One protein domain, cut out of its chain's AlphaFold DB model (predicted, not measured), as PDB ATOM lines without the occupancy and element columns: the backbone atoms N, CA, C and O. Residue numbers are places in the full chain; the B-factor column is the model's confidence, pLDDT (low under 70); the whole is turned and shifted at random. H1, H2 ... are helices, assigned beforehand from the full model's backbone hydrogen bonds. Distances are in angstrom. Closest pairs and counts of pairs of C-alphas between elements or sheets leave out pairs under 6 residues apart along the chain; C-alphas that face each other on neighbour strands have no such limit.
ATOM      1  N   GLY A 195     -45.006 -44.067 -22.864       86.88
ATOM      2  CA  GLY A 195     -44.972 -43.307 -24.116       86.88
ATOM      3  C   GLY A 195     -44.116 -43.964 -25.206       86.88
ATOM      4  O   GLY A 195     -44.561 -44.072 -26.350       86.88
ATOM      5  N   VAL A 196     -42.921 -44.459 -24.865       89.44
ATOM      6  CA  VAL A 196     -42.039 -45.163 -25.815       89.44
ATOM      7  C   VAL A 196     -42.613 -46.535 -26.198       89.44
ATOM      8  O   VAL A 196     -42.603 -46.889 -27.380       89.44
ATOM      9  N   ASP A 197     -43.194 -47.278 -25.252       89.19
ATOM     10  CA  ASP A 197     -43.903 -48.532 -25.540       89.19
ATOM     11  C   ASP A 197     -45.096 -48.282 -26.482       89.19
ATOM     12  O   ASP A 197     -45.245 -48.969 -27.498       89.19
ATOM     13  N   ALA A 198     -45.913 -47.252 -26.221       89.50
ATOM     14  CA  ALA A 198     -47.017 -46.857 -27.099       89.50
ATOM     15  C   ALA A 198     -46.533 -46.452 -28.505       89.50
ATOM     16  O   ALA A 198     -47.160 -46.831 -29.503       89.50
ATOM     17  N   PHE A 199     -45.399 -45.747 -28.601       93.69
ATOM     18  CA  PHE A 199     -44.763 -45.406 -29.873       93.69
ATOM     19  C   PHE A 199     -44.357 -46.654 -30.660       93.69
ATOM     20  O   PHE A 199     -44.757 -46.784 -31.819       93.69
ATOM     21  N   PHE A 200     -43.654 -47.617 -30.053       94.62
ATOM     22  CA  PHE A 200     -43.263 -48.851 -30.750       94.62
ATOM     23  C   PHE A 200     -44.456 -49.747 -31.100       94.62
ATOM     24  O   PHE A 200     -44.498 -50.286 -32.209       94.62
ATOM     25  N   ILE A 201     -45.469 -49.849 -30.232       93.12
ATOM     26  CA  ILE A 201     -46.735 -50.536 -30.541       93.12
ATOM     27  C   ILE A 201     -47.382 -49.916 -31.785       93.12
ATOM     28  O   ILE A 201     -47.795 -50.639 -32.699       93.12
ATOM     29  N   ARG A 202     -47.451 -48.581 -31.863       93.50
ATOM     30  CA  ARG A 202     -48.051 -47.893 -33.011       93.50
ATOM     31  C   ARG A 202     -47.177 -47.989 -34.262       93.50
ATOM     32  O   ARG A 202     -47.711 -48.271 -35.333       93.50
ATOM     33  N   ALA A 203     -45.859 -47.856 -34.141       95.75
ATOM     34  CA  ALA A 203     -44.912 -48.066 -35.233       95.75
ATOM     35  C   ALA A 203     -45.054 -49.473 -35.834       95.75
ATOM     36  O   ALA A 203     -45.124 -49.615 -37.052       95.75
ATOM     37  N   LEU A 204     -45.211 -50.512 -35.010       94.44
ATOM     38  CA  LEU A 204     -45.421 -51.895 -35.457       94.44
ATOM     39  C   LEU A 204     -46.767 -52.142 -36.150       94.44
ATOM     40  O   LEU A 204     -46.853 -52.990 -37.049       94.44
ATOM     41  N   GLN A 205     -47.815 -51.398 -35.784       93.69
ATOM     42  CA  GLN A 205     -49.067 -51.387 -36.547       93.69
ATOM     43  C   GLN A 205     -48.833 -50.833 -37.963       93.69
ATOM     44  O   GLN A 205     -49.372 -51.392 -38.922       93.69
ATOM     45  N   GLU A 206     -47.981 -49.811 -38.110       94.88
ATOM     46  CA  GLU A 206     -47.592 -49.271 -39.419       94.88
ATOM     47  C   GLU A 206     -46.659 -50.210 -40.196       94.88
ATOM     48  O   GLU A 206     -46.923 -50.450 -41.371       94.88
ATOM     49  N   VAL A 207     -45.659 -50.839 -39.560       94.50
ATOM     50  CA  VAL A 207     -44.844 -51.926 -40.158       94.50
ATOM     51  C   VAL A 207     -45.753 -52.989 -40.782       94.50
ATOM     52  O   VAL A 207     -45.598 -53.364 -41.944       94.50
ATOM     53  N   SER A 208     -46.762 -53.424 -40.025       92.88
ATOM     54  CA  SER A 208     -47.731 -54.432 -40.462       92.88
ATOM     55  C   SER A 208     -48.698 -53.913 -41.538       92.88
ATOM     56  O   SER A 208     -49.284 -54.704 -42.279       92.88
ATOM     57  N   ALA A 209     -48.922 -52.600 -41.637       93.94
ATOM     58  CA  ALA A 209     -49.687 -51.987 -42.723       93.94
ATOM     59  C   ALA A 209     -48.859 -51.904 -44.016       93.94
ATOM     60  O   ALA A 209     -49.358 -52.301 -45.066       93.94
ATOM     61  N   VAL A 210     -47.592 -51.488 -43.934       93.94
ATOM     62  CA  VAL A 210     -46.668 -51.416 -45.079       93.94
ATOM     63  C   VAL A 210     -46.403 -52.807 -45.662       93.94
ATOM     64  O   VAL A 210     -46.533 -52.990 -46.872       93.94
ATOM     65  N   GLU A 211     -46.147 -53.815 -44.820       93.75
ATOM     66  CA  GLU A 211     -46.028 -55.217 -45.260       93.75
ATOM     67  C   GLU A 211     -47.295 -55.686 -45.986       93.75
ATOM     68  O   GLU A 211     -47.208 -56.268 -47.066       93.75
ATOM     69  N   ARG A 212     -48.488 -55.383 -45.449       93.25
ATOM     70  CA  ARG A 212     -49.757 -55.701 -46.127       93.25
ATOM     71  C   ARG A 212     -49.888 -54.992 -47.473       93.25
ATOM     72  O   ARG A 212     -50.339 -55.633 -48.415       93.25
ATOM     73  N   GLY A 213     -49.444 -53.744 -47.600       93.50
ATOM     74  CA  GLY A 213     -49.416 -53.030 -48.878       93.50
ATOM     75  C   GLY A 213     -48.488 -53.678 -49.918       93.50
ATOM     76  O   GLY A 213     -48.828 -53.724 -51.103       93.50
ATOM     77  N   PHE A 214     -47.357 -54.257 -49.496       92.06
ATOM     78  CA  PHE A 214     -46.513 -55.100 -50.359       92.06
ATOM     79  C   PHE A 214     -47.143 -56.466 -50.669       92.06
ATOM     80  O   PHE A 214     -46.966 -56.967 -51.778       92.06
ATOM     81  N   VAL A 215     -47.881 -57.067 -49.726       91.25
ATOM     82  CA  VAL A 215     -48.649 -58.305 -49.954       91.25
ATOM     83  C   VAL A 215     -49.743 -58.081 -51.000       91.25
ATOM     84  O   VAL A 215     -49.888 -58.912 -51.887       91.25
ATOM     85  N   THR A 216     -50.509 -56.990 -50.926       91.12
ATOM     86  CA  THR A 216     -51.684 -56.741 -51.788       91.12
ATOM     87  C   THR A 216     -51.375 -55.984 -53.081       91.12
ATOM     88  O   THR A 216     -52.255 -55.855 -53.930       91.12
ATOM     89  N   GLN A 217     -50.138 -55.504 -53.259       91.06
ATOM     90  CA  GLN A 217     -49.739 -54.599 -54.348       91.06
ATOM     91  C   GLN A 217     -50.556 -53.296 -54.362       91.06
ATOM     92  O   GLN A 217     -51.097 -52.877 -55.391       91.06
ATOM     93  N   GLU A 218     -50.680 -52.672 -53.191       91.12
ATOM     94  CA  GLU A 218     -51.466 -51.455 -53.006       91.12
ATOM     95  C   GLU A 218     -50.889 -50.281 -53.814       91.12
ATOM     96  O   GLU A 218     -49.746 -49.868 -53.614       91.12
ATOM     97  N   ARG A 219     -51.724 -49.718 -54.698       88.00
ATOM     98  CA  ARG A 219     -51.384 -48.615 -55.619       88.00
ATOM     99  C   ARG A 219     -51.623 -47.215 -55.051       88.00
ATOM    100  O   ARG A 219     -51.396 -46.232 -55.750       88.00
ATOM    101  N   GLY A 220     -52.145 -47.118 -53.827       86.69
ATOM    102  CA  GLY A 220     -52.378 -45.839 -53.162       86.69
ATOM    103  C   GLY A 220     -51.068 -45.081 -52.908       86.69
ATOM    104  O   GLY A 220     -50.004 -45.712 -52.850       86.69
ATOM    105  N   PRO A 221     -51.124 -43.748 -52.730       89.38
ATOM    106  CA  PRO A 221     -49.950 -42.947 -52.384       89.38
ATOM    107  C   PRO A 221     -49.298 -43.428 -51.078       89.38
ATOM    108  O   PRO A 221     -49.875 -44.218 -50.321       89.38
ATOM    109  N   ALA A 222     -48.084 -42.953 -50.796       89.44
ATOM    110  CA  ALA A 222     -47.494 -43.125 -49.474       89.44
ATOM    111  C   ALA A 222     -48.399 -42.445 -48.431       89.44
ATOM    112  O   ALA A 222     -48.749 -41.272 -48.561       89.44
ATOM    113  N   SER A 223     -48.807 -43.201 -47.417       91.81
ATOM    114  CA  SER A 223     -49.686 -42.751 -46.331       91.81
ATOM    115  C   SER A 223     -49.068 -42.969 -44.950       91.81
ATOM    116  O   SER A 223     -49.591 -42.455 -43.956       91.81
ATOM    117  N   ARG A 224     -47.960 -43.721 -44.869       94.06
ATOM    118  CA  ARG A 224     -47.268 -44.071 -43.624       94.06
ATOM    119  C   ARG A 224     -45.963 -43.268 -43.469       94.06
ATOM    120  O   ARG A 224     -45.346 -42.945 -44.480       94.06
ATOM    121  N   PRO A 225     -45.531 -42.938 -42.233       96.25
ATOM    122  CA  PRO A 225     -46.245 -43.114 -40.961       96.25
ATOM    123  C   PRO A 225     -47.552 -42.306 -40.938       96.25
ATOM    124  O   PRO A 225     -47.626 -41.254 -41.573       96.25
ATOM    125  N   SER A 226     -48.597 -42.794 -40.258       95.06
ATOM    126  CA  SER A 226     -49.882 -42.075 -40.200       95.06
ATOM    127  C   SER A 226     -49.772 -40.780 -39.393       95.06
ATOM    128  O   SER A 226     -48.887 -40.645 -38.550       95.06
ATOM    129  N   ALA A 227     -50.702 -39.841 -39.606       94.44
ATOM    130  CA  ALA A 227     -50.745 -38.581 -38.857       94.44
ATOM    131  C   ALA A 227     -50.739 -38.797 -37.331       94.44
ATOM    132  O   ALA A 227     -50.023 -38.100 -36.627       94.44
ATOM    133  N   GLY A 228     -51.443 -39.821 -36.828       92.38
ATOM    134  CA  GLY A 228     -51.440 -40.155 -35.400       92.38
ATOM    135  C   GLY A 228     -50.100 -40.686 -34.874       92.38
ATOM    136  O   GLY A 228     -49.759 -40.414 -33.731       92.38
ATOM    137  N   LEU A 229     -49.314 -41.407 -35.689       95.12
ATOM    138  CA  LEU A 229     -47.956 -41.810 -35.290       95.12
ATOM    139  C   LEU A 229     -46.972 -40.631 -35.357       95.12
ATOM    140  O   LEU A 229     -46.070 -40.556 -34.529       95.12
ATOM    141  N   ARG A 230     -47.149 -39.705 -36.310       95.56
ATOM    142  CA  ARG A 230     -46.344 -38.473 -36.382       95.56
ATOM    143  C   ARG A 230     -46.609 -37.566 -35.186       95.56
ATOM    144  O   ARG A 230     -45.655 -37.232 -34.503       95.56
ATOM    145  N   ALA A 231     -47.876 -37.282 -34.875       93.50
ATOM    146  CA  ALA A 231     -48.263 -36.483 -33.712       93.50
ATOM    147  C   ALA A 231     -47.734 -37.083 -32.397       93.50
ATOM    148  O   ALA A 231     -47.118 -36.379 -31.609       93.50
ATOM    149  N   LEU A 232     -47.868 -38.404 -32.205       92.31
ATOM    150  CA  LEU A 232     -47.276 -39.099 -31.056       92.31
ATOM    151  C   LEU A 232     -45.747 -38.937 -31.008       92.31
ATOM    152  O   LEU A 232     -45.186 -38.707 -29.943       92.31
ATOM    153  N   GLY A 233     -45.065 -39.038 -32.151       93.69
ATOM    154  CA  GLY A 233     -43.628 -38.780 -32.234       93.69
ATOM    155  C   GLY A 233     -43.264 -37.332 -31.891       93.69
ATOM    156  O   GLY A 233     -42.351 -37.105 -31.108       93.69
ATOM    157  N   GLU A 234     -44.000 -36.357 -32.423       93.50
ATOM    158  CA  GLU A 234     -43.821 -34.925 -32.157       93.50
ATOM    159  C   GLU A 234     -44.030 -34.589 -30.669       93.50
ATOM    160  O   GLU A 234     -43.214 -33.866 -30.095       93.50
ATOM    161  N   GLU A 235     -45.049 -35.163 -30.021       91.38
ATOM    162  CA  GLU A 235     -45.290 -35.051 -28.574       91.38
ATOM    163  C   GLU A 235     -44.106 -35.598 -27.758       91.38
ATOM    164  O   GLU A 235     -43.569 -34.892 -26.901       91.38
ATOM    165  N   ILE A 236     -43.656 -36.824 -28.057       91.38
ATOM    166  CA  ILE A 236     -42.522 -37.468 -27.370       91.38
ATOM    167  C   ILE A 236     -41.239 -36.655 -27.568       91.38
ATOM    168  O   ILE A 236     -40.541 -36.363 -26.599       91.38
ATOM    169  N   SER A 237     -40.941 -36.244 -28.803       92.06
ATOM    170  CA  SER A 237     -39.786 -35.407 -29.138       92.06
ATOM    171  C   SER A 237     -39.814 -34.052 -28.428       92.06
ATOM    172  O   SER A 237     -38.766 -33.577 -27.988       92.06
ATOM    173  N   ALA A 238     -40.982 -33.415 -28.298       90.62
ATOM    174  CA  ALA A 238     -41.121 -32.127 -27.621       90.62
ATOM    175  C   ALA A 238     -40.874 -32.237 -26.107       90.62
ATOM    176  O   ALA A 238     -40.132 -31.427 -25.546       90.62
ATOM    177  N   GLU A 239     -41.443 -33.249 -25.447       89.44
ATOM    178  CA  GLU A 239     -41.202 -33.513 -24.022       89.44
ATOM    179  C   GLU A 239     -39.751 -33.939 -23.756       89.44
ATOM    180  O   GLU A 239     -39.107 -33.430 -22.837       89.44
ATOM    181  N   ALA A 240     -39.197 -34.810 -24.604       89.19
ATOM    182  CA  ALA A 240     -37.803 -35.230 -24.518       89.19
ATOM    183  C   ALA A 240     -36.850 -34.029 -24.620       89.19
ATOM    184  O   ALA A 240     -35.963 -33.879 -23.780       89.19
ATOM    185  N   LYS A 241     -37.093 -33.107 -25.565       89.12
ATOM    186  CA  LYS A 241     -36.331 -31.854 -25.702       89.12
ATOM    187  C   LYS A 241     -36.449 -30.941 -24.481       89.12
ATOM    188  O   LYS A 241     -35.432 -30.395 -24.063       89.12
ATOM    189  N   ARG A 242     -37.636 -30.810 -23.868       86.12
ATOM    190  CA  ARG A 242     -37.810 -30.052 -22.608       86.12
ATOM    191  C   ARG A 242     -36.930 -30.595 -21.475       86.12
ATOM    192  O   ARG A 242     -36.377 -29.812 -20.705       86.12
ATOM    193  N   CYS A 243     -36.786 -31.916 -21.395       83.12
ATOM    194  CA  CYS A 243     -36.055 -32.588 -20.320       83.12
ATOM    195  C   CYS A 243     -34.598 -32.959 -20.649       83.12
ATOM    196  O   CYS A 243     -33.917 -33.505 -19.786       83.12
ATOM    197  N   GLY A 244     -34.098 -32.657 -21.852       82.19
ATOM    198  CA  GLY A 244     -32.747 -33.055 -22.279       82.19
ATOM    199  C   GLY A 244     -32.592 -34.561 -22.539       82.19
ATOM    200  O   GLY A 244     -31.481 -35.080 -22.510       82.19
ATOM    201  N   SER A 245     -33.699 -35.269 -22.778       85.00
ATOM    202  CA  SER A 245     -33.711 -36.711 -23.022       85.00
ATOM    203  C   SER A 245     -33.411 -37.023 -24.503       85.00
ATOM    204  O   SER A 245     -34.032 -36.426 -25.390       85.00
ATOM    205  N   PRO A 246     -32.501 -37.962 -24.815       86.81
ATOM    206  CA  PRO A 246     -32.027 -38.256 -26.177       86.81
ATOM    207  C   PRO A 246     -32.993 -39.103 -27.041       86.81
ATOM    208  O   PRO A 246     -32.567 -39.860 -27.908       86.81
ATOM    209  N   LEU A 247     -34.313 -38.974 -26.863       90.06
ATOM    210  CA  LEU A 247     -35.308 -39.757 -27.622       90.06
ATOM    211  C   LEU A 247     -35.594 -39.219 -29.037       90.06
ATOM    212  O   LEU A 247     -36.100 -39.957 -29.884       90.06
ATOM    213  N   ASP A 248     -35.275 -37.953 -29.322       91.75
ATOM    214  CA  ASP A 248     -35.576 -37.318 -30.616       91.75
ATOM    215  C   ASP A 248     -34.936 -38.034 -31.829       91.75
ATOM    216  O   ASP A 248     -35.672 -38.307 -32.783       91.75
ATOM    217  N   PRO A 249     -33.646 -38.445 -31.803       94.25
ATOM    218  CA  PRO A 249     -33.033 -39.219 -32.887       94.25
ATOM    219  C   PRO A 249     -33.700 -40.581 -33.117       94.25
ATOM    220  O   PRO A 249     -33.797 -41.030 -34.263       94.25
ATOM    221  N   VAL A 250     -34.181 -41.235 -32.052       95.44
ATOM    222  CA  VAL A 250     -34.895 -42.521 -32.126       95.44
ATOM    223  C   VAL A 250     -36.206 -42.338 -32.883       95.44
ATOM    224  O   VAL A 250     -36.453 -43.001 -33.896       95.44
ATOM    225  N   VAL A 251     -37.033 -41.396 -32.420       95.88
ATOM    226  CA  VAL A 251     -38.354 -41.107 -32.987       95.88
ATOM    227  C   VAL A 251     -38.230 -40.684 -34.452       95.88
ATOM    228  O   VAL A 251     -38.876 -41.277 -35.323       95.88
ATOM    229  N   SER A 252     -37.361 -39.713 -34.758       96.75
ATOM    230  CA  SER A 252     -37.194 -39.192 -36.119       96.75
ATOM    231  C   SER A 252     -36.702 -40.256 -37.101       96.75
ATOM    232  O   SER A 252     -37.161 -40.303 -38.247       96.75
ATOM    233  N   SER A 253     -35.797 -41.138 -36.666       97.50
ATOM    234  CA  SER A 253     -35.236 -42.188 -37.523       97.50
ATOM    235  C   SER A 253     -36.251 -43.298 -37.795       97.50
ATOM    236  O   SER A 253     -36.409 -43.697 -38.950       97.50
ATOM    237  N   VAL A 254     -37.022 -43.732 -36.788       97.69
ATOM    238  CA  VAL A 254     -38.111 -44.715 -36.964       97.69
ATOM    239  C   VAL A 254     -39.199 -44.187 -37.906       97.69
ATOM    240  O   VAL A 254     -39.611 -44.896 -38.829       97.69
ATOM    241  N   LEU A 255     -39.630 -42.932 -37.733       97.75
ATOM    242  CA  LEU A 255     -40.607 -42.295 -38.628       97.75
ATOM    243  C   LEU A 255     -40.087 -42.216 -40.072       97.75
ATOM    244  O   LEU A 255     -40.822 -42.529 -41.012       97.75
ATOM    245  N   SER A 256     -38.811 -41.855 -40.245       97.38
ATOM    246  CA  SER A 256     -38.154 -41.756 -41.554       97.38
ATOM    247  C   SER A 256     -38.000 -43.116 -42.242       97.38
ATOM    248  O   SER A 256     -38.244 -43.225 -43.444       97.38
ATOM    249  N   ALA A 257     -37.648 -44.168 -41.497       97.12
ATOM    250  CA  ALA A 257     -37.521 -45.527 -42.020       97.12
ATOM    251  C   ALA A 257     -38.874 -46.085 -42.503       97.12
ATOM    252  O   ALA A 257     -38.957 -46.663 -43.590       97.12
ATOM    253  N   LEU A 258     -39.953 -45.843 -41.745       97.06
ATOM    254  CA  LEU A 258     -41.322 -46.185 -42.149       97.06
ATOM    255  C   LEU A 258     -41.773 -45.407 -43.395       97.06
ATOM    256  O   LEU A 258     -42.351 -46.003 -44.305       97.06
ATOM    257  N   ALA A 259     -41.487 -44.102 -43.452       96.81
ATOM    258  CA  ALA A 259     -41.822 -43.255 -44.597       96.81
ATOM    259  C   ALA A 259     -41.101 -43.711 -45.872       96.81
ATOM    260  O   ALA A 259     -41.722 -43.844 -46.927       96.81
ATOM    261  N   ALA A 260     -39.801 -44.006 -45.773       95.62
ATOM    262  CA  ALA A 260     -39.007 -44.515 -46.884       95.62
ATOM    263  C   ALA A 260     -39.567 -45.849 -47.411       95.62
ATOM    264  O   ALA A 260     -39.755 -46.004 -48.618       95.62
ATOM    265  N   LEU A 261     -39.897 -46.787 -46.516       95.19
ATOM    266  CA  LEU A 261     -40.396 -48.110 -46.897       95.19
ATOM    267  C   LEU A 261     -41.781 -48.059 -47.573       95.19
ATOM    268  O   LEU A 261     -41.998 -48.743 -48.576       95.19
ATOM    269  N   ASP A 262     -42.704 -47.225 -47.080       95.06
ATOM    270  CA  ASP A 262     -44.016 -47.025 -47.719       95.06
ATOM    271  C   ASP A 262     -43.913 -46.235 -49.037       95.06
ATOM    272  O   ASP A 262     -44.648 -46.499 -49.993       95.06
ATOM    273  N   SER A 263     -42.948 -45.314 -49.131       93.19
ATOM    274  CA  SER A 263     -42.638 -44.590 -50.367       93.19
ATOM    275  C   SER A 263     -42.199 -45.545 -51.483       93.19
ATOM    276  O   SER A 263     -42.752 -45.462 -52.580       93.19
ATOM    277  N   VAL A 264     -41.336 -46.534 -51.196       92.50
ATOM    278  CA  VAL A 264     -40.951 -47.590 -52.163       92.50
ATOM    279  C   VAL A 264     -42.173 -48.330 -52.698       92.50
ATOM    280  O   VAL A 264     -42.312 -48.470 -53.914       92.50
ATOM    281  N   ARG A 265     -43.070 -48.790 -51.810       92.31
ATOM    282  CA  ARG A 265     -44.320 -49.462 -52.205       92.31
ATOM    283  C   ARG A 265     -45.130 -48.569 -53.138       92.31
ATOM    284  O   ARG A 265     -45.526 -49.017 -54.214       92.31
ATOM    285  N   SER A 266     -45.388 -47.329 -52.721       91.00
ATOM    286  CA  SER A 266     -46.252 -46.421 -53.476       91.00
ATOM    287  C   SER A 266     -45.672 -46.094 -54.852       91.00
ATOM    288  O   SER A 266     -46.388 -46.217 -55.837       91.00
ATOM    289  N   GLN A 267     -44.372 -45.794 -54.948       89.56
ATOM    290  CA  GLN A 267     -43.690 -45.537 -56.218       89.56
ATOM    291  C   GLN A 267     -43.746 -46.766 -57.130       89.56
ATOM    292  O   GLN A 267     -44.191 -46.657 -58.271       89.56
ATOM    293  N   PHE A 268     -43.383 -47.950 -56.625       89.69
ATOM    294  CA  PHE A 268     -43.325 -49.171 -57.435       89.69
ATOM    295  C   PHE A 268     -44.689 -49.614 -57.989       89.69
ATOM    296  O   PHE A 268     -44.758 -50.120 -59.111       89.69
ATOM    297  N   TYR A 269     -45.775 -49.420 -57.233       87.44
ATOM    298  CA  TYR A 269     -47.130 -49.792 -57.662       87.44
ATOM    299  C   TYR A 269     -47.947 -48.646 -58.274       87.44
ATOM    300  O   TYR A 269     -49.040 -48.894 -58.798       87.44
ATOM    301  N   SER A 270     -47.433 -47.414 -58.247       80.94
ATOM    302  CA  SER A 270     -48.028 -46.285 -58.962       80.94
ATOM    303  C   SER A 270     -47.988 -46.489 -60.484       80.94
ATOM    304  O   SER A 270     -47.221 -47.283 -61.034       80.94
ATOM    305  N   MET A 271     -48.892 -45.810 -61.189       57.62
ATOM    306  CA  MET A 271     -49.061 -45.970 -62.634       57.62
ATOM    307  C   MET A 271     -47.984 -45.188 -63.401       57.62
ATOM    308  O   MET A 271     -48.172 -44.013 -63.693       57.62
ATOM    309  N   GLY A 272     -46.904 -45.871 -63.787       56.69
ATOM    310  CA  GLY A 272     -45.871 -45.343 -64.686       56.69
ATOM    311  C   GLY A 272     -44.468 -45.417 -64.087       56.69
ATOM    312  O   GLY A 272     -44.128 -44.654 -63.195       56.69
ATOM    313  N   VAL A 273     -43.638 -46.317 -64.615       57.22
ATOM    314  CA  VAL A 273     -42.190 -46.385 -64.339       57.22
ATOM    315  C   VAL A 273     -41.498 -45.584 -65.451       57.22
ATOM    316  O   VAL A 273     -41.824 -45.885 -66.605       57.22
ATOM    317  N   PRO A 274     -40.582 -44.613 -65.212       62.50
ATOM    318  CA  PRO A 274     -39.629 -44.438 -64.091       62.50
ATOM    319  C   PRO A 274     -39.792 -43.087 -63.325       62.50
ATOM    320  O   PRO A 274     -40.700 -42.329 -63.663       62.50
ATOM    321  N   PRO A 275     -38.913 -42.713 -62.358       72.75
ATOM    322  CA  PRO A 275     -37.735 -43.422 -61.828       72.75
ATOM    323  C   PRO A 275     -38.082 -44.547 -60.851       72.75
ATOM    324  O   PRO A 275     -39.151 -44.574 -60.251       72.75
ATOM    325  N   LEU A 276     -37.155 -45.495 -60.706       79.94
ATOM    326  CA  LEU A 276     -37.239 -46.524 -59.672       79.94
ATOM    327  C   LEU A 276     -36.834 -45.961 -58.300       79.94
ATOM    328  O   LEU A 276     -35.962 -45.092 -58.240       79.94
ATOM    329  N   PRO A 277     -37.418 -46.475 -57.203       84.94
ATOM    330  CA  PRO A 277     -37.044 -46.071 -55.852       84.94
ATOM    331  C   PRO A 277     -35.613 -46.505 -55.490       84.94
ATOM    332  O   PRO A 277     -35.204 -47.626 -55.800       84.94
ATOM    333  N   ASP A 278     -34.879 -45.663 -54.751       88.31
ATOM    334  CA  ASP A 278     -33.581 -46.030 -54.160       88.31
ATOM    335  C   ASP A 278     -33.783 -46.983 -52.966       88.31
ATOM    336  O   ASP A 278     -33.988 -46.578 -51.817       88.31
ATOM    337  N   THR A 279     -33.699 -48.282 -53.246       90.75
ATOM    338  CA  THR A 279     -33.761 -49.360 -52.249       90.75
ATOM    339  C   THR A 279     -32.636 -49.277 -51.217       90.75
ATOM    340  O   THR A 279     -32.852 -49.601 -50.048       90.75
ATOM    341  N   LYS A 280     -31.445 -48.800 -51.603       91.19
ATOM    342  CA  LYS A 280     -30.281 -48.681 -50.714       91.19
ATOM    343  C   LYS A 280     -30.443 -47.518 -49.748       91.19
ATOM    344  O   LYS A 280     -29.983 -47.607 -48.613       91.19
ATOM    345  N   ALA A 281     -31.085 -46.418 -50.146       92.56
ATOM    346  CA  ALA A 281     -31.476 -45.360 -49.211       92.56
ATOM    347  C   ALA A 281     -32.452 -45.876 -48.144       92.56
ATOM    348  O   ALA A 281     -32.308 -45.513 -46.979       92.56
ATOM    349  N   VAL A 282     -33.388 -46.756 -48.515       94.19
ATOM    350  CA  VAL A 282     -34.365 -47.341 -47.579       94.19
ATOM    351  C   VAL A 282     -33.698 -48.292 -46.590       94.19
ATOM    352  O   VAL A 282     -33.937 -48.171 -45.391       94.19
ATOM    353  N   VAL A 283     -32.803 -49.170 -47.057       92.81
ATOM    354  CA  VAL A 283     -31.999 -50.036 -46.173       92.81
ATOM    355  C   VAL A 283     -31.163 -49.191 -45.204       92.81
ATOM    356  O   VAL A 283     -31.308 -49.355 -43.996       92.81
ATOM    357  N   ARG A 284     -30.432 -48.180 -45.700       94.25
ATOM    358  CA  ARG A 284     -29.651 -47.246 -44.862       94.25
ATOM    359  C   ARG A 284     -30.499 -46.394 -43.913       94.25
ATOM    360  O   ARG A 284     -29.986 -45.891 -42.918       94.25
ATOM    361  N   ALA A 285     -31.767 -46.125 -44.226       95.75
ATOM    362  CA  ALA A 285     -32.684 -45.442 -43.310       95.75
ATOM    363  C   ALA A 285     -33.143 -46.380 -42.183       95.75
ATOM    364  O   ALA A 285     -33.246 -45.955 -41.037       95.75
ATOM    365  N   TRP A 286     -33.362 -47.656 -42.504       95.56
ATOM    366  CA  TRP A 286     -33.716 -48.687 -41.532       95.56
ATOM    367  C   TRP A 286     -32.552 -49.043 -40.600       95.56
ATOM    368  O   TRP A 286     -32.745 -49.167 -39.396       95.56
ATOM    369  N   GLU A 287     -31.337 -49.146 -41.141       94.94
ATOM    370  CA  GLU A 287     -30.101 -49.351 -40.372       94.94
ATOM    371  C   GLU A 287     -29.874 -48.202 -39.383       94.94
ATOM    372  O   GLU A 287     -29.804 -48.460 -38.187       94.94
ATOM    373  N   ARG A 288     -29.930 -46.941 -39.838       96.06
ATOM    374  CA  ARG A 288     -29.838 -45.761 -38.953       96.06
ATOM    375  C   ARG A 288     -30.927 -45.704 -37.880       96.06
ATOM    376  O   ARG A 288     -30.667 -45.242 -36.774       96.06
ATOM    377  N   ALA A 289     -32.141 -46.176 -38.174       97.00
ATOM    378  CA  ALA A 289     -33.182 -46.291 -37.156       97.00
ATOM    379  C   ALA A 289     -32.814 -47.323 -36.081       97.00
ATOM    380  O   ALA A 289     -33.015 -47.054 -34.902       97.00
ATOM    381  N   ASN A 290     -32.231 -48.461 -36.461       95.62
ATOM    382  CA  ASN A 290     -31.757 -49.458 -35.501       95.62
ATOM    383  C   ASN A 290     -30.528 -48.978 -34.717       95.62
ATOM    384  O   ASN A 290     -30.469 -49.211 -33.517       95.62
ATOM    385  N   GLU A 291     -29.597 -48.262 -35.350       95.88
ATOM    386  CA  GLU A 291     -28.461 -47.618 -34.673       95.88
ATOM    387  C   GLU A 291     -28.942 -46.618 -33.612       95.88
ATOM    388  O   GLU A 291     -28.485 -46.671 -32.474       95.88
ATOM    389  N   ALA A 292     -29.916 -45.761 -33.943       95.69
ATOM    390  CA  ALA A 292     -30.508 -44.825 -32.988       95.69
ATOM    391  C   ALA A 292     -31.256 -45.543 -31.847       95.69
ATOM    392  O   ALA A 292     -31.131 -45.148 -30.692       95.69
ATOM    393  N   ILE A 293     -32.008 -46.609 -32.152       95.44
ATOM    394  CA  ILE A 293     -32.687 -47.443 -31.146       95.44
ATOM    395  C   ILE A 293     -31.682 -48.080 -30.181       95.44
ATOM    396  O   ILE A 293     -31.913 -48.073 -28.978       95.44
ATOM    397  N   GLU A 294     -30.593 -48.647 -30.698       93.88
ATOM    398  CA  GLU A 294     -29.598 -49.389 -29.915       93.88
ATOM    399  C   GLU A 294     -28.626 -48.472 -29.152       93.88
ATOM    400  O   GLU A 294     -28.105 -48.876 -28.114       93.88
ATOM    401  N   ALA A 295     -28.440 -47.225 -29.602       91.12
ATOM    402  CA  ALA A 295     -27.735 -46.188 -28.846       91.12
ATOM    403  C   ALA A 295     -28.459 -45.802 -27.541       91.12
ATOM    404  O   ALA A 295     -27.807 -45.380 -26.591       91.12
ATOM    405  N   GLU A 296     -29.782 -45.989 -27.481       89.31
ATOM    406  CA  GLU A 296     -30.616 -45.672 -26.323       89.31
ATOM    407  C   GLU A 296     -31.116 -46.951 -25.628       89.31
ATOM    408  O   GLU A 296     -32.120 -47.530 -26.056       89.31
ATOM    409  N   PRO A 297     -30.492 -47.405 -24.517       84.69
ATOM    410  CA  PRO A 297     -30.784 -48.707 -23.898       84.69
ATOM    411  C   PRO A 297     -32.262 -48.924 -23.563       84.69
ATOM    412  O   PRO A 297     -32.776 -50.048 -23.608       84.69
ATOM    413  N   PHE A 298     -32.963 -47.836 -23.246       80.50
ATOM    414  CA  PHE A 298     -34.388 -47.865 -22.984       80.50
ATOM    415  C   PHE A 298     -35.218 -48.113 -24.255       80.50
ATOM    416  O   PHE A 298     -36.062 -49.012 -24.280       80.50
ATOM    417  N   ALA A 299     -34.941 -47.369 -25.330       89.62
ATOM    418  CA  ALA A 299     -35.596 -47.566 -26.619       89.62
ATOM    419  C   ALA A 299     -35.282 -48.951 -27.202       89.62
ATOM    420  O   ALA A 299     -36.195 -49.613 -27.692       89.62
ATOM    421  N   ALA A 300     -34.041 -49.432 -27.073       90.81
ATOM    422  CA  ALA A 300     -33.649 -50.793 -27.433       90.81
ATOM    423  C   ALA A 300     -34.495 -51.842 -26.695       90.81
ATOM    424  O   ALA A 300     -35.025 -52.769 -27.310       90.81
ATOM    425  N   THR A 301     -34.680 -51.677 -25.382       88.75
ATOM    426  CA  THR A 301     -35.487 -52.592 -24.564       88.75
ATOM    427  C   THR A 301     -36.947 -52.613 -25.019       88.75
ATOM    428  O   THR A 301     -37.488 -53.695 -25.267       88.75
ATOM    429  N   ALA A 302     -37.572 -51.447 -25.211       89.38
ATOM    430  CA  ALA A 302     -38.943 -51.338 -25.712       89.38
ATOM    431  C   ALA A 302     -39.090 -51.932 -27.128       89.38
ATOM    432  O   ALA A 302     -39.941 -52.793 -27.369       89.38
ATOM    433  N   ALA A 303     -38.206 -51.557 -28.058       92.56
ATOM    434  CA  ALA A 303     -38.207 -52.030 -29.440       92.56
ATOM    435  C   ALA A 303     -38.090 -53.561 -29.530       92.56
ATOM    436  O   ALA A 303     -38.874 -54.204 -30.235       92.56
ATOM    437  N   ARG A 304     -37.158 -54.165 -28.781       91.06
ATOM    438  CA  ARG A 304     -36.988 -55.626 -28.708       91.06
ATOM    439  C   ARG A 304     -38.208 -56.306 -28.081       91.06
ATOM    440  O   ARG A 304     -38.681 -57.297 -28.630       91.06
ATOM    441  N   THR A 305     -38.750 -55.753 -26.992       88.75
ATOM    442  CA  THR A 305     -39.920 -56.303 -26.275       88.75
ATOM    443  C   THR A 305     -41.175 -56.309 -27.148       88.75
ATOM    444  O   THR A 305     -41.895 -57.305 -27.193       88.75
ATOM    445  N   MET A 306     -41.408 -55.240 -27.912       89.19
ATOM    446  CA  MET A 306     -42.533 -55.163 -28.853       89.19
ATOM    447  C   MET A 306     -42.268 -55.946 -30.157       89.19
ATOM    448  O   MET A 306     -43.193 -56.279 -30.907       89.19
ATOM    449  N   GLY A 307     -41.011 -56.308 -30.431       89.50
ATOM    450  CA  GLY A 307     -40.600 -57.102 -31.588       89.50
ATOM    451  C   GLY A 307     -40.479 -56.279 -32.872       89.50
ATOM    452  O   GLY A 307     -41.022 -56.681 -33.915       89.50
ATOM    453  N   TRP A 308     -39.798 -55.134 -32.771       92.06
ATOM    454  CA  TRP A 308     -39.326 -54.291 -33.873       92.06
ATOM    455  C   TRP A 308     -38.363 -55.056 -34.809       92.06
ATOM    456  O   TRP A 308     -37.512 -55.809 -34.327       92.06
ATOM    457  N   PRO A 309     -38.457 -54.907 -36.148       90.06
ATOM    458  CA  PRO A 309     -37.547 -55.582 -37.076       90.06
ATOM    459  C   PRO A 309     -36.132 -54.972 -37.073       90.06
ATOM    460  O   PRO A 309     -35.862 -53.999 -37.773       90.06
ATOM    461  N   ALA A 310     -35.194 -55.598 -36.359       85.81
ATOM    462  CA  ALA A 310     -33.790 -55.163 -36.286       85.81
ATOM    463  C   ALA A 310     -32.999 -55.244 -37.618       85.81
ATOM    464  O   ALA A 310     -31.867 -54.777 -37.694       85.81
ATOM    465  N   SER A 311     -33.557 -55.822 -38.689       84.69
ATOM    466  CA  SER A 311     -33.009 -55.672 -40.046       84.69
ATOM    467  C   SER A 311     -34.075 -55.899 -41.121       84.69
ATOM    468  O   SER A 311     -35.077 -56.576 -40.881       84.69
ATOM    469  N   LEU A 312     -33.811 -55.391 -42.328       83.31
ATOM    470  CA  LEU A 312     -34.529 -55.768 -43.553       83.31
ATOM    471  C   LEU A 312     -33.860 -56.939 -44.299       83.31
ATOM    472  O   LEU A 312     -34.406 -57.399 -45.296       83.31
ATOM    473  N   ALA A 313     -32.697 -57.425 -43.853       67.12
ATOM    474  CA  ALA A 313     -31.877 -58.398 -44.581       67.12
ATOM    475  C   ALA A 313     -32.179 -59.870 -44.226       67.12
ATOM    476  O   ALA A 313     -31.915 -60.773 -45.025       67.12
ATOM    477  N   THR A 314     -32.726 -60.142 -43.037       54.12
ATOM    478  CA  THR A 314     -32.947 -61.507 -42.532       54.12
ATOM    479  C   THR A 314     -34.337 -62.065 -42.856       54.12
ATOM    480  O   THR A 314     -35.367 -61.416 -42.676       54.12
ATOM    481  N   ARG A 315     -34.380 -63.327 -43.309       59.44
ATOM    482  CA  ARG A 315     -35.615 -64.097 -43.542       59.44
ATOM    483  C   ARG A 315     -35.706 -65.273 -42.556       59.44
ATOM    484  O   ARG A 315     -34.672 -65.898 -42.328       59.44
ATOM    485  N   PRO A 316     -36.902 -65.658 -42.069       55.06
ATOM    486  CA  PRO A 316     -38.196 -64.991 -42.220       55.06
ATOM    487  C   PRO A 316     -38.455 -63.994 -41.073       55.06
ATOM    488  O   PRO A 316     -38.487 -64.377 -39.908       55.06
ATOM    489  N   GLY A 317     -38.667 -62.718 -41.407       67.31
ATOM    490  CA  GLY A 317     -39.017 -61.657 -40.453       67.31
ATOM    491  C   GLY A 317     -40.404 -61.055 -40.709       67.31
ATOM    492  O   GLY A 317     -41.075 -61.399 -41.682       67.31
ATOM    493  N   ARG A 318     -40.819 -60.103 -39.859       79.50
ATOM    494  CA  ARG A 318     -42.138 -59.427 -39.911       79.50
ATOM    495  C   ARG A 318     -42.371 -58.577 -41.186       79.50
ATOM    496  O   ARG A 318     -43.493 -58.153 -41.425       79.50
ATOM    497  N   LEU A 319     -41.320 -58.346 -41.981       87.44
ATOM    498  CA  LEU A 319     -41.285 -57.567 -43.233       87.44
ATOM    499  C   LEU A 319     -40.899 -58.432 -44.456       87.44
ATOM    500  O   LEU A 319     -40.242 -57.969 -45.388       87.44
ATOM    501  N   GLY A 320     -41.243 -59.723 -44.438       87.75
ATOM    502  CA  GLY A 320     -40.765 -60.702 -45.419       87.75
ATOM    503  C   GLY A 320     -41.059 -60.345 -46.882       87.75
ATOM    504  O   GLY A 320     -40.189 -60.522 -47.738       87.75
ATOM    505  N   ARG A 321     -42.250 -59.821 -47.201       88.81
ATOM    506  CA  ARG A 321     -42.585 -59.355 -48.556       88.81
ATOM    507  C   ARG A 321     -41.884 -58.049 -48.878       88.81
ATOM    508  O   ARG A 321     -41.373 -57.956 -49.993       88.81
ATOM    509  N   ALA A 322     -41.824 -57.081 -47.968       91.38
ATOM    510  CA  ALA A 322     -41.088 -55.838 -48.197       91.38
ATOM    511  C   ALA A 322     -39.612 -56.116 -48.560       91.38
ATOM    512  O   ALA A 322     -39.151 -55.672 -49.612       91.38
ATOM    513  N   THR A 323     -38.920 -56.966 -47.791       90.75
ATOM    514  CA  THR A 323     -37.554 -57.439 -48.090       90.75
ATOM    515  C   THR A 323     -37.440 -58.068 -49.479       90.75
ATOM    516  O   THR A 323     -36.545 -57.710 -50.240       90.75
ATOM    517  N   ILE A 324     -38.353 -58.974 -49.859       88.62
ATOM    518  CA  ILE A 324     -38.314 -59.605 -51.191       88.62
ATOM    519  C   ILE A 324     -38.465 -58.561 -52.308       88.62
ATOM    520  O   ILE A 324     -37.815 -58.692 -53.341       88.62
ATOM    521  N   HIS A 325     -39.287 -57.524 -52.126       90.94
ATOM    522  CA  HIS A 325     -39.412 -56.459 -53.122       90.94
ATOM    523  C   HIS A 325     -38.147 -55.603 -53.211       90.94
ATOM    524  O   HIS A 325     -37.710 -55.323 -54.324       90.94
ATOM    525  N   LEU A 326     -37.523 -55.248 -52.084       92.00
ATOM    526  CA  LEU A 326     -36.250 -54.517 -52.069       92.00
ATOM    527  C   LEU A 326     -35.127 -55.319 -52.759       92.00
ATOM    528  O   LEU A 326     -34.456 -54.773 -53.633       92.00
TER     529      LEU A 326
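Overview. This is residues 195 to 326 of the 479 residues of an uncharacterized protein of Deltaproteobacteria bacterium (UniProt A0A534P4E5). What is the main picture? Four long helices run lengthwise in an elongated body, H3 in the middle with H1, H2 and H4 round it; the short H5 and H6 lie steeply across the side between H1 and H4, near opposite ends. What is it made of? The printed part has 132 residues, with six named helices, H1 to H6, and no named strand: all helix. How large is it? It is compact, with a radius of gyration of the C-alphas of 14.6 A and spans of 47 by 28 by 22 A.

Along the chain. Where are the first helices? H1, residues 195 to 216, begins at C-alpha (-44.972, -43.307, -24.116) and is 31.5 A long. H2 is residues 227 to 243, 24.4 A, and H3 residues 248 to 269, 31.9 A. Where are the others? H4 is residues 279 to 295, 24.4 A, and H5 residues 297 to 306, 14.3 A. H6, residues 320 to 326, 10.1 A, ends at C-alpha (-36.250, -54.517, -52.069).

Arrangement. Which helix is the hub? H1 is, touching H2, H3, H5 and H6; H1, H2 and H3 form an up-and-down bundle, each running against the one before. The closest C-alphas of H1 and H3 are Val 210 and Asp 262, 5.8 A. How does H4 sit? H3 and H4 are a helical hairpin at a shallow tilt of 21 degrees, closest at C-alphas Ser 253 and Ala 289, 4.6 A. Where are H5 and H6? H5 touches H1 at residues 196 to 204 alone, closest at C-alphas Asp 197 and Ala 302, 5.7 A. H6 touches H1 at residues 210 to 215 alone, closest at C-alphas Glu 211 and Ala 322, 5.8 A. Are the helix backbones complete? In H1 to H6 every O i to N i+4 pair is within hydrogen-bond range.

Size, cuts and confidence. Is there a cut or long link? The printed part has no cut; H5 to H6 is a long link of 13 residues. Where is confidence low? Residues 271 to 274 and 313 to 317 have pLDDT under 70.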